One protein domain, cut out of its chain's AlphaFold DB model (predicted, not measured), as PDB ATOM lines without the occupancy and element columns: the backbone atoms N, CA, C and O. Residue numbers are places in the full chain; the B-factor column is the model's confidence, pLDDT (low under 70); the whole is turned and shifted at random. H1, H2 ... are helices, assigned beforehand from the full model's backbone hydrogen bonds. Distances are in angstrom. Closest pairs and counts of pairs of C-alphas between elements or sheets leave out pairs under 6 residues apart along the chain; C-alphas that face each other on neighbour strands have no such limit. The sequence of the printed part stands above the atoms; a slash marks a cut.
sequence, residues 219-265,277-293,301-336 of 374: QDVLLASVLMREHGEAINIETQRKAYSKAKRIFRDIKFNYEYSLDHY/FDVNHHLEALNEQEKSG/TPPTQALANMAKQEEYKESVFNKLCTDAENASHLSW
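AT A GLANCE: This is residues 219 to 265, 277 to 293 and 301 to 336 of the 374 residues of an uncharacterized protein of Clavispora lusitaniae (strain ATCC 42720) (UniProt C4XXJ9). The long helix H4 runs along most of a rod, with the hairpin of H1 and H2 beside it and H3 making a corner at its first residues. Unnamed residues 252 to 265 lead from H2 toward the end with H3. The 100 printed residues include four named helices, H1 to H4 in order, and no named strand: all helix, extended, radius of gyration of the C-alphas 20.0 A, spans 66 by 27 by 17 A.

HOW THE PARTS SIT: H1, residues 219 to 227, and H2, residues 237 to 251, form a helical hairpin. H4, residues 303 to 334, touches H1 with residues 314 to 324 alone; C-alphas 223 and 321 are closest, 6.1 A. H3, residues 279 to 291, touches H4 at a steep tilt of 49 degrees; C-alphas 283 and 304 are closest, 6.5 A. Every O i to N i+4 pair in H1, H2, H3 and H4 is within hydrogen-bond range.

IN THESE COORDINATES: H1 begins at C-alpha 219 (120.869, 228.430, 34.316); H4, 46.3 A long, ends at C-alpha 334 (122.008, 214.058, 57.375).

THE WHOLE: C-alphas 265 and 277 are 12.4 A apart across one cut, 293 and 301 17.2 A across another. Low confidence includes residues 260 to 265.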
ATOM      1  N   GLN A 219     120.179 228.861  33.095       92.81
ATOM      2  CA  GLN A 219     120.869 228.430  34.316       92.81
ATOM      3  C   GLN A 219     120.325 229.170  35.535       92.81
ATOM      4  O   GLN A 219     120.147 228.547  36.577       92.81
ATOM      5  N   ASP A 220     119.996 230.459  35.402       91.62
ATOM      6  CA  ASP A 220     119.393 231.240  36.489       91.62
ATOM      7  C   ASP A 220     118.035 230.670  36.899       91.62
ATOM      8  O   ASP A 220     117.714 230.625  38.085       91.62
ATOM      9  N   VAL A 221     117.258 230.169  35.932       91.69
ATOM     10  CA  VAL A 221     115.973 229.507  36.197       91.69
ATOM     11  C   VAL A 221     116.175 228.227  37.006       91.69
ATOM     12  O   VAL A 221     115.478 227.998  37.997       91.69
ATOM     13  N   LEU A 222     117.149 227.399  36.621       92.00
ATOM     14  CA  LEU A 222     117.443 226.152  37.329       92.00
ATOM     15  C   LEU A 222     118.049 226.403  38.714       92.00
ATOM     16  O   LEU A 222     117.621 225.774  39.680       92.00
ATOM     17  N   LEU A 223     118.968 227.362  38.838       92.50
ATOM     18  CA  LEU A 223     119.537 227.800  40.115       92.50
ATOM     19  C   LEU A 223     118.446 228.322  41.050       92.50
ATOM     20  O   LEU A 223     118.338 227.861  42.184       92.50
ATOM     21  N   ALA A 224     117.577 229.208  40.563       92.06
ATOM     22  CA  ALA A 224     116.434 229.696  41.324       92.06
ATOM     23  C   ALA A 224     115.501 228.557  41.761       92.06
ATOM     24  O   ALA A 224     115.010 228.572  42.886       92.06
ATOM     25  N   SER A 225     115.302 227.536  40.921       91.00
ATOM     26  CA  SER A 225     114.498 226.352  41.265       91.00
ATOM     27  C   SER A 225     115.105 225.486  42.372       91.00
ATOM     28  O   SER A 225     114.363 224.830  43.107       91.00
ATOM     29  N   VAL A 226     116.433 225.484  42.505       90.31
ATOM     30  CA  VAL A 226     117.151 224.794  43.584       90.31
ATOM     31  C   VAL A 226     117.136 225.638  44.859       90.31
ATOM     32  O   VAL A 226     116.891 225.103  45.935       90.31
ATOM     33  N   LEU A 227     117.320 226.956  44.732       88.75
ATOM     34  CA  LEU A 227     117.387 227.910  45.845       88.75
ATOM     35  C   LEU A 227     116.030 228.273  46.463       88.75
ATOM     36  O   LEU A 227     115.989 228.786  47.578       88.75
ATOM     37  N   MET A 228     114.923 228.071  45.749       85.88
ATOM     38  CA  MET A 228     113.579 228.397  46.244       85.88
ATOM     39  C   MET A 228     113.060 227.480  47.345       85.88
ATOM     40  O   MET A 228     111.960 227.693  47.845       85.88
ATOM     41  N   ARG A 229     113.795 226.429  47.676       74.25
ATOM     42  CA  ARG A 229     113.253 225.344  48.477       74.25
ATOM     43  C   ARG A 229     113.047 225.762  49.918       74.25
ATOM     44  O   ARG A 229     113.908 226.387  50.537       74.25
ATOM     45  N   GLU A 230     111.885 225.389  50.431       71.56
ATOM     46  CA  GLU A 230     111.597 225.457  51.852       71.56
ATOM     47  C   GLU A 230     112.432 224.396  52.578       71.56
ATOM     48  O   GLU A 230     112.777 223.349  52.018       71.56
ATOM     49  N   HIS A 231     112.814 224.688  53.820       65.12
ATOM     50  CA  HIS A 231     113.624 223.772  54.613       65.12
ATOM     51  C   HIS A 231     112.793 222.505  54.871       65.12
ATOM     52  O   HIS A 231     111.747 222.586  55.509       65.12
ATOM     53  N   GLY A 232     113.236 221.352  54.357       65.56
ATOM     54  CA  GLY A 232     112.590 220.051  54.579       65.56
ATOM     55  C   GLY A 232     111.910 219.408  53.364       65.56
ATOM     56  O   GLY A 232     111.505 218.253  53.461       65.56
ATOM     57  N   GLU A 233     111.804 220.076  52.209       77.25
ATOM     58  CA  GLU A 233     111.283 219.412  51.003       77.25
ATOM     59  C   GLU A 233     112.353 218.481  50.401       77.25
ATOM     60  O   GLU A 233     113.425 218.933  49.988       77.25
ATOM     61  N   ALA A 234     112.070 217.173  50.340       77.31
ATOM     62  CA  ALA A 234     112.983 216.184  49.775       77.31
ATOM     63  C   ALA A 234     113.220 216.446  48.281       77.31
ATOM     64  O   ALA A 234     112.305 216.462  47.452       77.31
ATOM     65  N   ILE A 235     114.483 216.646  47.924       78.12
ATOM     66  CA  ILE A 235     114.872 216.982  46.563       78.12
ATOM     67  C   ILE A 235     115.149 215.696  45.809       78.12
ATOM     68  O   ILE A 235     116.075 214.962  46.139       78.12
ATOM     69  N   ASN A 236     114.450 215.484  44.698       88.50
ATOM     70  CA  ASN A 236     114.928 214.530  43.707       88.50
ATOM     71  C   ASN A 236     116.086 215.162  42.911       88.50
ATOM     72  O   ASN A 236     115.884 215.819  41.882       88.50
ATOM     73  N   ILE A 237     117.302 215.017  43.441       89.88
ATOM     74  CA  ILE A 237     118.527 215.641  42.910       89.88
ATOM     75  C   ILE A 237     118.835 215.095  41.520       89.88
ATOM     76  O   ILE A 237     119.211 215.844  40.619       89.88
ATOM     77  N   GLU A 238     118.549 213.814  41.299       92.12
ATOM     78  CA  GLU A 238     118.697 213.169  40.002       92.12
ATOM     79  C   GLU A 238     117.819 213.828  38.929       92.12
ATOM     80  O   GLU A 238     118.275 214.089  37.816       92.12
ATOM     81  N   THR A 239     116.574 214.181  39.265       91.38
ATOM     82  CA  THR A 239     115.666 214.884  38.345       91.38
ATOM     83  C   THR A 239     116.197 216.271  37.994       91.38
ATOM     84  O   THR A 239     116.101 216.691  36.841       91.38
ATOM     85  N   GLN A 240     116.800 216.973  38.955       91.31
ATOM     86  CA  GLN A 240     117.399 218.289  38.718       91.31
ATOM     87  C   GLN A 240     118.651 218.200  37.851       91.31
ATOM     88  O   GLN A 240     118.782 218.962  36.897       91.31
ATOM     89  N   ARG A 241     119.528 217.225  38.112       94.06
ATOM     90  CA  ARG A 241     120.690 216.948  37.257       94.06
ATOM     91  C   ARG A 241     120.257 216.586  35.839       94.06
ATOM     92  O   ARG A 241     120.789 217.142  34.885       94.06
ATOM     93  N   LYS A 242     119.233 215.740  35.677       95.44
ATOM     94  CA  LYS A 242     118.653 215.408  34.363       95.44
ATOM     95  C   LYS A 242     118.095 216.642  33.653       95.44
ATOM     96  O   LYS A 242     118.335 216.809  32.457       95.44
ATOM     97  N   ALA A 243     117.376 217.510  34.366       92.75
ATOM     98  CA  ALA A 243     116.857 218.759  33.812       92.75
ATOM     99  C   ALA A 243     117.992 219.697  33.373       92.75
ATOM    100  O   ALA A 243     117.940 220.226  32.264       92.75
ATOM    101  N   TYR A 244     119.040 219.831  34.191       94.88
ATOM    102  CA  TYR A 244     120.225 220.624  33.872       94.88
ATOM    103  C   TYR A 244     120.966 220.083  32.651       94.88
ATOM    104  O   TYR A 244     121.208 220.832  31.713       94.88
ATOM    105  N   SER A 245     121.243 218.779  32.594       94.75
ATOM    106  CA  SER A 245     121.884 218.147  31.434       94.75
ATOM    107  C   SER A 245     121.050 218.298  30.164       94.75
ATOM    108  O   SER A 245     121.589 218.572  29.094       94.75
ATOM    109  N   LYS A 246     119.720 218.171  30.263       94.69
ATOM    110  CA  LYS A 246     118.821 218.395  29.126       94.69
ATOM    111  C   LYS A 246     118.868 219.850  28.655       94.69
ATOM    112  O   LYS A 246     118.944 220.081  27.452       94.69
ATOM    113  N   ALA A 247     118.827 220.809  29.578       92.44
ATOM    114  CA  ALA A 247     118.909 222.229  29.255       92.44
ATOM    115  C   ALA A 247     120.278 222.584  28.656       92.44
ATOM    116  O   ALA A 247     120.325 223.208  27.603       92.44
ATOM    117  N   LYS A 248     121.377 222.095  29.237       93.44
ATOM    118  CA  LYS A 248     122.734 222.230  28.690       93.44
ATOM    119  C   LYS A 248     122.810 221.694  27.260       93.44
ATOM    120  O   LYS A 248     123.278 222.401  26.373       93.44
ATOM    121  N   ARG A 249     122.237 220.516  27.003       92.12
ATOM    122  CA  ARG A 249     122.186 219.944  25.655       92.12
ATOM    123  C   ARG A 249     121.449 220.839  24.660       92.12
ATOM    124  O   ARG A 249     121.902 220.980  23.536       92.12
ATOM    125  N   ILE A 250     120.321 221.423  25.068       88.06
ATOM    126  CA  ILE A 250     119.489 222.271  24.201       88.06
ATOM    127  C   ILE A 250     120.132 223.645  23.978       88.06
ATOM    128  O   ILE A 250     120.162 224.143  22.861       88.06
ATOM    129  N   PHE A 251     120.648 224.276  25.028       86.50
ATOM    130  CA  PHE A 251     121.062 225.676  24.964       86.50
ATOM    131  C   PHE A 251     122.556 225.870  24.710       86.50
ATOM    132  O   PHE A 251     122.940 226.923  24.210       86.50
ATOM    133  N   ARG A 252     123.403 224.887  25.042       85.69
ATOM    134  CA  ARG A 252     124.864 224.979  24.907       85.69
ATOM    135  C   ARG A 252     125.396 224.074  23.808       85.69
ATOM    136  O   ARG A 252     126.136 224.556  22.953       85.69
ATOM    137  N   ASP A 253     125.008 222.801  23.836       85.81
ATOM    138  CA  ASP A 253     125.645 221.770  23.008       85.81
ATOM    139  C   ASP A 253     125.135 221.751  21.564       85.81
ATOM    140  O   ASP A 253     125.793 221.170  20.699       85.81
ATOM    141  N   ILE A 254     124.000 222.403  21.273       81.19
ATOM    142  CA  ILE A 254     123.573 222.595  19.887       81.19
ATOM    143  C   ILE A 254     124.590 223.507  19.198       81.19
ATOM    144  O   ILE A 254     124.672 224.708  19.474       81.19
ATOM    145  N   LYS A 255     125.383 222.895  18.318       76.75
ATOM    146  CA  LYS A 255     126.265 223.571  17.374       76.75
ATOM    147  C   LYS A 255     125.457 223.840  16.115       76.75
ATOM    148  O   LYS A 255     125.020 222.903  15.455       76.75
ATOM    149  N   PHE A 256     125.247 225.112  15.816       74.75
ATOM    150  CA  PHE A 256     124.706 225.527  14.533       74.75
ATOM    151  C   PHE A 256     125.875 225.750  13.586       74.75
ATOM    152  O   PHE A 256     126.822 226.459  13.931       74.75
ATOM    153  N   ASN A 257     125.817 225.120  12.417       76.00
ATOM    154  CA  ASN A 257     126.692 225.486  11.318       76.00
ATOM    155  C   ASN A 257     126.120 226.779  10.746       76.00
ATOM    156  O   ASN A 257     125.014 226.784  10.212       76.00
ATOM    157  N   TYR A 258     126.827 227.881  10.962       73.81
ATOM    158  CA  TYR A 258     126.471 229.149  10.352       73.81
ATOM    159  C   TYR A 258     127.085 229.175   8.950       73.81
ATOM    160  O   TYR A 258     128.254 228.831   8.762       73.81
ATOM    161  N   GLU A 259     126.285 229.561   7.969       73.06
ATOM    162  CA  GLU A 259     126.702 229.713   6.579       73.06
ATOM    163  C   GLU A 259     126.322 231.124   6.134       73.06
ATOM    164  O   GLU A 259     125.256 231.633   6.492       73.06
ATOM    165  N   TYR A 260     127.211 231.783   5.392       67.88
ATOM    166  CA  TYR A 260     126.885 233.066   4.782       67.88
ATOM    167  C   TYR A 260     125.906 232.833   3.632       67.88
ATOM    168  O   TYR A 260     126.163 232.017   2.747       67.88
ATOM    169  N   SER A 261     124.795 233.571   3.613       67.12
ATOM    170  CA  SER A 261     123.933 233.612   2.433       67.12
ATOM    171  C   SER A 261     124.701 234.259   1.281       67.12
ATOM    172  O   SER A 261     125.010 235.450   1.338       67.12
ATOM    173  N   LEU A 262     124.996 233.469   0.245       63.66
ATOM    174  CA  LEU A 262     125.696 233.901  -0.973       63.66
ATOM    175  C   LEU A 262     125.054 235.144  -1.610       63.66
ATOM    176  O   LEU A 262     125.757 235.990  -2.141       63.66
ATOM    177  N   ASP A 263     123.738 235.305  -1.467       65.00
ATOM    178  CA  ASP A 263     122.986 236.423  -2.044       65.00
ATOM    179  C   ASP A 263     123.321 237.801  -1.444       65.00
ATOM    180  O   ASP A 263     122.918 238.817  -1.998       65.00
ATOM    181  N   HIS A 264     123.981 237.862  -0.281       57.00
ATOM    182  CA  HIS A 264     124.216 239.118   0.450       57.00
ATOM    183  C   HIS A 264     125.685 239.528   0.545       57.00
ATOM    184  O   HIS A 264     125.982 240.634   1.000       57.00
ATOM    185  N   TYR A 265     126.604 238.659   0.136       58.72
ATOM    186  CA  TYR A 265     128.029 238.935   0.187       58.72
ATOM    187  C   TYR A 265     128.594 238.715  -1.210       58.72
ATOM    188  O   TYR A 265     128.570 237.588  -1.697       58.72
ATOM    189  N   PHE A 277     131.373 229.835   8.409       77.06
ATOM    190  CA  PHE A 277     131.300 231.062   9.195       77.06
ATOM    191  C   PHE A 277     132.159 230.932  10.460       77.06
ATOM    192  O   PHE A 277     131.828 230.177  11.379       77.06
ATOM    193  N   ASP A 278     133.253 231.693  10.523       81.25
ATOM    194  CA  ASP A 278     134.038 231.851  11.744       81.25
ATOM    195  C   ASP A 278     133.515 233.041  12.560       81.25
ATOM    196  O   ASP A 278     133.647 234.208  12.179       81.25
ATOM    197  N   VAL A 279     132.924 232.720  13.714       81.19
ATOM    198  CA  VAL A 279     132.393 233.690  14.680       81.19
ATOM    199  C   VAL A 279     133.481 234.673  15.119       81.19
ATOM    200  O   VAL A 279     133.204 235.865  15.243       81.19
ATOM    201  N   ASN A 280     134.715 234.209  15.338       83.50
ATOM    202  CA  ASN A 280     135.789 235.072  15.831       83.50
ATOM    203  C   ASN A 280     136.187 236.098  14.771       83.50
ATOM    204  O   ASN A 280     136.205 237.292  15.064       83.50
ATOM    205  N   HIS A 281     136.387 235.645  13.531       82.81
ATOM    206  CA  HIS A 281     136.656 236.522  12.394       82.81
ATOM    207  C   HIS A 281     135.536 237.559  12.193       82.81
ATOM    208  O   HIS A 281     135.803 238.743  11.993       82.81
ATOM    209  N   HIS A 282     134.267 237.149  12.309       82.62
ATOM    210  CA  HIS A 282     133.133 238.072  12.203       82.62
ATOM    211  C   HIS A 282     133.145 239.153  13.298       82.62
ATOM    212  O   HIS A 282     132.909 240.332  13.027       82.62
ATOM    213  N   LEU A 283     133.442 238.778  14.543       81.94
ATOM    214  CA  LEU A 283     133.504 239.723  15.660       81.94
ATOM    215  C   LEU A 283     134.708 240.664  15.571       81.94
ATOM    216  O   LEU A 283     134.613 241.824  15.980       81.94
ATOM    217  N   GLU A 284     135.831 240.189  15.041       84.56
ATOM    218  CA  GLU A 284     136.993 241.022  14.730       84.56
ATOM    219  C   GLU A 284     136.655 242.052  13.650       84.56
ATOM    220  O   GLU A 284     136.876 243.243  13.874       84.56
ATOM    221  N   ALA A 285     135.997 241.635  12.563       82.75
ATOM    222  CA  ALA A 285     135.534 242.538  11.509       82.75
ATOM    223  C   ALA A 285     134.573 243.620  12.044       82.75
ATOM    224  O   ALA A 285     134.708 244.798  11.705       82.75
ATOM    225  N   LEU A 286     133.646 243.261  12.944       80.38
ATOM    226  CA  LEU A 286     132.772 244.236  13.612       80.38
ATOM    227  C   LEU A 286     133.563 245.234  14.473       80.38
ATOM    228  O   LEU A 286     133.291 246.435  14.434       80.38
ATOM    229  N   ASN A 287     134.561 244.762  15.225       81.62
ATOM    230  CA  ASN A 287     135.432 245.633  16.020       81.62
ATOM    231  C   ASN A 287     136.258 246.585  15.137       81.62
ATOM    232  O   ASN A 287     136.498 247.731  15.518       81.62
ATOM    233  N   GLU A 288     136.720 246.134  13.970       82.44
ATOM    234  CA  GLU A 288     137.438 246.972  13.004       82.44
ATOM    235  C   GLU A 288     136.530 248.025  12.363       82.44
ATOM    236  O   GLU A 288     136.924 249.188  12.245       82.44
ATOM    237  N   GLN A 289     135.287 247.660  12.041       79.38
ATOM    238  CA  GLN A 289     134.280 248.589  11.529       79.38
ATOM    239  C   GLN A 289     133.923 249.684  12.552       79.38
ATOM    240  O   GLN A 289     133.712 250.842  12.185       79.38
ATOM    241  N   GLU A 290     133.891 249.360  13.847       76.81
ATOM    242  CA  GLU A 290     133.711 250.370  14.900       76.81
ATOM    243  C   GLU A 290     134.916 251.321  15.010       76.81
ATOM    244  O   GLU A 290     134.740 252.515  15.272       76.81
ATOM    245  N   LYS A 291     136.141 250.829  14.769       78.50
ATOM    246  CA  LYS A 291     137.362 251.654  14.773       78.50
ATOM    247  C   LYS A 291     137.437 252.609  13.578       78.50
ATOM    248  O   LYS A 291     137.989 253.697  13.728       78.50
ATOM    249  N   SER A 292     136.882 252.237  12.422       76.06
ATOM    250  CA  SER A 292     137.010 252.993  11.163       76.06
ATOM    251  C   SER A 292     136.060 254.194  11.010       76.06
ATOM    252  O   SER A 292     136.116 254.884   9.995       76.06
ATOM    253  N   GLY A 293     135.257 254.529  12.029       58.84
ATOM    254  CA  GLY A 293     134.558 255.824  12.103       58.84
ATOM    255  C   GLY A 293     133.029 255.779  12.023       58.84
ATOM    256  O   GLY A 293     132.394 256.829  11.908       58.84
ATOM    257  N   THR A 301     131.446 247.518  26.305       79.88
ATOM    258  CA  THR A 301     132.307 246.334  26.266       79.88
ATOM    259  C   THR A 301     132.381 245.773  24.842       79.88
ATOM    260  O   THR A 301     131.327 245.597  24.227       79.88
ATOM    261  N   PRO A 302     133.586 245.476  24.314       83.38
ATOM    262  CA  PRO A 302     133.739 244.871  22.996       83.38
ATOM    263  C   PRO A 302     133.064 243.485  22.942       83.38
ATOM    264  O   PRO A 302     133.146 242.735  23.922       83.38
ATOM    265  N   PRO A 303     132.422 243.106  21.819       82.56
ATOM    266  CA  PRO A 303     131.668 241.853  21.689       82.56
ATOM    267  C   PRO A 303     132.457 240.585  22.046       82.56
ATOM    268  O   PRO A 303     131.925 239.684  22.694       82.56
ATOM    269  N   THR A 304     133.745 240.532  21.698       83.62
ATOM    270  CA  THR A 304     134.640 239.409  22.029       83.62
ATOM    271  C   THR A 304     134.830 239.255  23.539       83.62
ATOM    272  O   THR A 304     134.737 238.154  24.084       83.62
ATOM    273  N   GLN A 305     135.023 240.368  24.249       87.81
ATOM    274  CA  GLN A 305     135.111 240.375  25.707       87.81
ATOM    275  C   GLN A 305     133.757 240.049  26.353       87.81
ATOM    276  O   GLN A 305     133.721 239.369  27.376       87.81
ATOM    277  N   ALA A 306     132.646 240.489  25.755       84.88
ATOM    278  CA  ALA A 306     131.308 240.145  26.223       84.88
ATOM    279  C   ALA A 306     131.054 238.628  26.152       84.88
ATOM    280  O   ALA A 306     130.613 238.057  27.148       84.88
ATOM    281  N   LEU A 307     131.426 237.957  25.053       84.75
ATOM    282  CA  LEU A 307     131.339 236.492  24.951       84.75
ATOM    283  C   LEU A 307     132.227 235.779  25.972       84.75
ATOM    284  O   LEU A 307     131.777 234.842  26.630       84.75
ATOM    285  N   ALA A 308     133.466 236.240  26.156       89.00
ATOM    286  CA  ALA A 308     134.360 235.668  27.161       89.00
ATOM    287  C   ALA A 308     133.787 235.811  28.584       89.00
ATOM    288  O   ALA A 308     133.882 234.889  29.396       89.00
ATOM    289  N   ASN A 309     133.157 236.948  28.890       88.69
ATOM    290  CA  ASN A 309     132.487 237.172  30.169       88.69
ATOM    291  C   ASN A 309     131.249 236.282  30.330       88.69
ATOM    292  O   ASN A 309     131.054 235.731  31.411       88.69
ATOM    293  N   MET A 310     130.450 236.101  29.274       85.75
ATOM    294  CA  MET A 310     129.317 235.170  29.281       85.75
ATOM    295  C   MET A 310     129.787 233.740  29.562       85.75
ATOM    296  O   MET A 310     129.266 233.110  30.475       85.75
ATOM    297  N   ALA A 311     130.832 233.263  28.879       89.44
ATOM    298  CA  ALA A 311     131.387 231.926  29.102       89.44
ATOM    299  C   ALA A 311     131.866 231.721  30.553       89.44
ATOM    300  O   ALA A 311     131.546 230.709  31.176       89.44
ATOM    301  N   LYS A 312     132.567 232.710  31.129       91.69
ATOM    302  CA  LYS A 312     132.991 232.676  32.542       91.69
ATOM    303  C   LYS A 312     131.807 232.659  33.508       91.69
ATOM    304  O   LYS A 312     131.837 231.944  34.507       91.69
ATOM    305  N   GLN A 313     130.768 233.448  33.233       89.38
ATOM    306  CA  GLN A 313     129.551 233.450  34.046       89.38
ATOM    307  C   GLN A 313     128.831 232.105  33.977       89.38
ATOM    308  O   GLN A 313     128.358 231.620  35.002       89.38
ATOM    309  N   GLU A 314     128.765 231.489  32.800       90.19
ATOM    310  CA  GLU A 314     128.147 230.176  32.627       90.19
ATOM    311  C   GLU A 314     128.884 229.084  33.404       90.19
ATOM    312  O   GLU A 314     128.237 228.274  34.069       90.19
ATOM    313  N   GLU A 315     130.218 229.081  33.361       93.31
ATOM    314  CA  GLU A 315     131.055 228.146  34.119       93.31
ATOM    315  C   GLU A 315     130.898 228.344  35.632       93.31
ATOM    316  O   GLU A 315     130.712 227.382  36.380       93.31
ATOM    317  N   TYR A 316     130.884 229.600  36.086       93.44
ATOM    318  CA  TYR A 316     130.624 229.925  37.485       93.44
ATOM    319  C   TYR A 316     129.244 229.424  37.937       93.44
ATOM    320  O   TYR A 316     129.138 228.752  38.964       93.44
ATOM    321  N   LYS A 317     128.188 229.689  37.158       92.75
ATOM    322  CA  LYS A 317     126.823 229.222  37.448       92.75
ATOM    323  C   LYS A 317     126.735 227.695  37.476       92.75
ATOM    324  O   LYS A 317     126.049 227.145  38.335       92.75
ATOM    325  N   GLU A 318     127.446 227.010  36.581       94.69
ATOM    326  CA  GLU A 318     127.542 225.546  36.560       94.69
ATOM    327  C   GLU A 318     128.219 225.004  37.827       94.69
ATOM    328  O   GLU A 318     127.702 224.079  38.456       94.69
ATOM    329  N   SER A 319     129.322 225.621  38.258       95.50
ATOM    330  CA  SER A 319     130.006 225.273  39.509       95.50
ATOM    331  C   SER A 319     129.104 225.465  40.733       95.50
ATOM    332  O   SER A 319     128.967 224.556  41.555       95.50
ATOM    333  N   VAL A 320     128.408 226.606  40.820       93.75
ATOM    334  CA  VAL A 320     127.448 226.888  41.898       93.75
ATOM    335  C   VAL A 320     126.309 225.871  41.898       93.75
ATOM    336  O   VAL A 320     125.949 225.360  42.956       93.75
ATOM    337  N   PHE A 321     125.758 225.537  40.730       94.31
ATOM    338  CA  PHE A 321     124.694 224.543  40.616       94.31
ATOM    339  C   PHE A 321     125.147 223.165  41.112       94.31
ATOM    340  O   PHE A 321     124.437 222.527  41.891       94.31
ATOM    341  N   ASN A 322     126.336 222.722  40.697       94.12
ATOM    342  CA  ASN A 322     126.894 221.441  41.122       94.12
ATOM    343  C   ASN A 322     127.138 221.417  42.629       94.12
ATOM    344  O   ASN A 322     126.726 220.463  43.285       94.12
ATOM    345  N   LYS A 323     127.707 222.494  43.185       94.38
ATOM    346  CA  LYS A 323     127.897 222.638  44.630       94.38
ATOM    347  C   LYS A 323     126.572 222.545  45.384       94.38
ATOM    348  O   LYS A 323     126.469 221.752  46.306       94.38
ATOM    349  N   LEU A 324     125.537 223.271  44.952       91.38
ATOM    350  CA  LEU A 324     124.209 223.199  45.572       91.38
ATOM    351  C   LEU A 324     123.593 221.796  45.484       91.38
ATOM    352  O   LEU A 324     122.895 221.377  46.404       91.38
ATOM    353  N   CYS A 325     123.833 221.063  44.393       90.31
ATOM    354  CA  CYS A 325     123.391 219.675  44.287       90.31
ATOM    355  C   CYS A 325     124.142 218.768  45.266       90.31
ATOM    356  O   CYS A 325     123.502 217.951  45.914       90.31
ATOM    357  N   THR A 326     125.461 218.915  45.396       90.88
ATOM    358  CA  THR A 326     126.271 218.147  46.354       90.88
ATOM    359  C   THR A 326     125.908 218.484  47.798       90.88
ATOM    360  O   THR A 326     125.739 217.583  48.611       90.88
ATOM    361  N   ASP A 327     125.707 219.763  48.113       89.69
ATOM    362  CA  ASP A 327     125.262 220.208  49.434       89.69
ATOM    363  C   ASP A 327     123.875 219.629  49.760       89.69
ATOM    364  O   ASP A 327     123.639 219.180  50.880       89.69
ATOM    365  N   ALA A 328     122.971 219.565  48.774       86.81
ATOM    366  CA  ALA A 328     121.668 218.918  48.929       86.81
ATOM    367  C   ALA A 328     121.769 217.390  49.096       86.81
ATOM    368  O   ALA A 328     121.011 216.829  49.885       86.81
ATOM    369  N   GLU A 329     122.690 216.719  48.393       86.88
ATOM    370  CA  GLU A 329     122.959 215.278  48.559       86.88
ATOM    371  C   GLU A 329     123.442 215.019  49.988       86.88
ATOM    372  O   GLU A 329     122.839 214.236  50.720       86.88
ATOM    373  N   ASN A 330     124.438 215.781  50.438       87.19
ATOM    374  CA  ASN A 330     124.978 215.696  51.792       87.19
ATOM    375  C   ASN A 330     123.913 215.982  52.860       87.19
ATOM    376  O   ASN A 330     123.811 215.245  53.837       87.19
ATOM    377  N   ALA A 331     123.079 217.007  52.667       83.88
ATOM    378  CA  ALA A 331     121.989 217.321  53.585       83.88
ATOM    379  C   ALA A 331     120.933 216.207  53.638       83.88
ATOM    380  O   ALA A 331     120.433 215.906  54.718       83.88
ATOM    381  N   SER A 332     120.632 215.557  52.507       78.12
ATOM    382  CA  SER A 332     119.699 214.423  52.470       78.12
ATOM    383  C   SER A 332     120.215 213.198  53.231       78.12
ATOM    384  O   SER A 332     119.426 212.466  53.816       78.12
ATOM    385  N   HIS A 333     121.538 213.013  53.301       76.88
ATOM    386  CA  HIS A 333     122.154 211.975  54.132       76.88
ATOM    387  C   HIS A 333     122.118 212.301  55.632       76.88
ATOM    388  O   HIS A 333     122.182 211.394  56.458       76.88
ATOM    389  N   LEU A 334     122.038 213.586  55.988       72.12
ATOM    390  CA  LEU A 334     122.008 214.058  57.375       72.12
ATOM    391  C   LEU A 334     120.585 214.220  57.920       72.12
ATOM    392  O   LEU A 334     120.391 214.198  59.137       72.12
ATOM    393  N   SER A 335     119.586 214.398  57.051       65.75
ATOM    394  CA  SER A 335     118.192 214.451  57.473       65.75
ATOM    395  C   SER A 335     117.765 213.076  57.974       65.75
ATOM    396  O   SER A 335     117.634 212.137  57.193       65.75
ATOM    397  N   TRP A 336     117.532 212.971  59.283       59.97
ATOM    398  CA  TRP A 336     116.849 211.838  59.899       59.97
ATOM    399  C   TRP A 336     115.431 211.743  59.322       59.97
ATOM    400  O   TRP A 336     114.494 212.341  59.850       59.97
TER     401      TRP A 336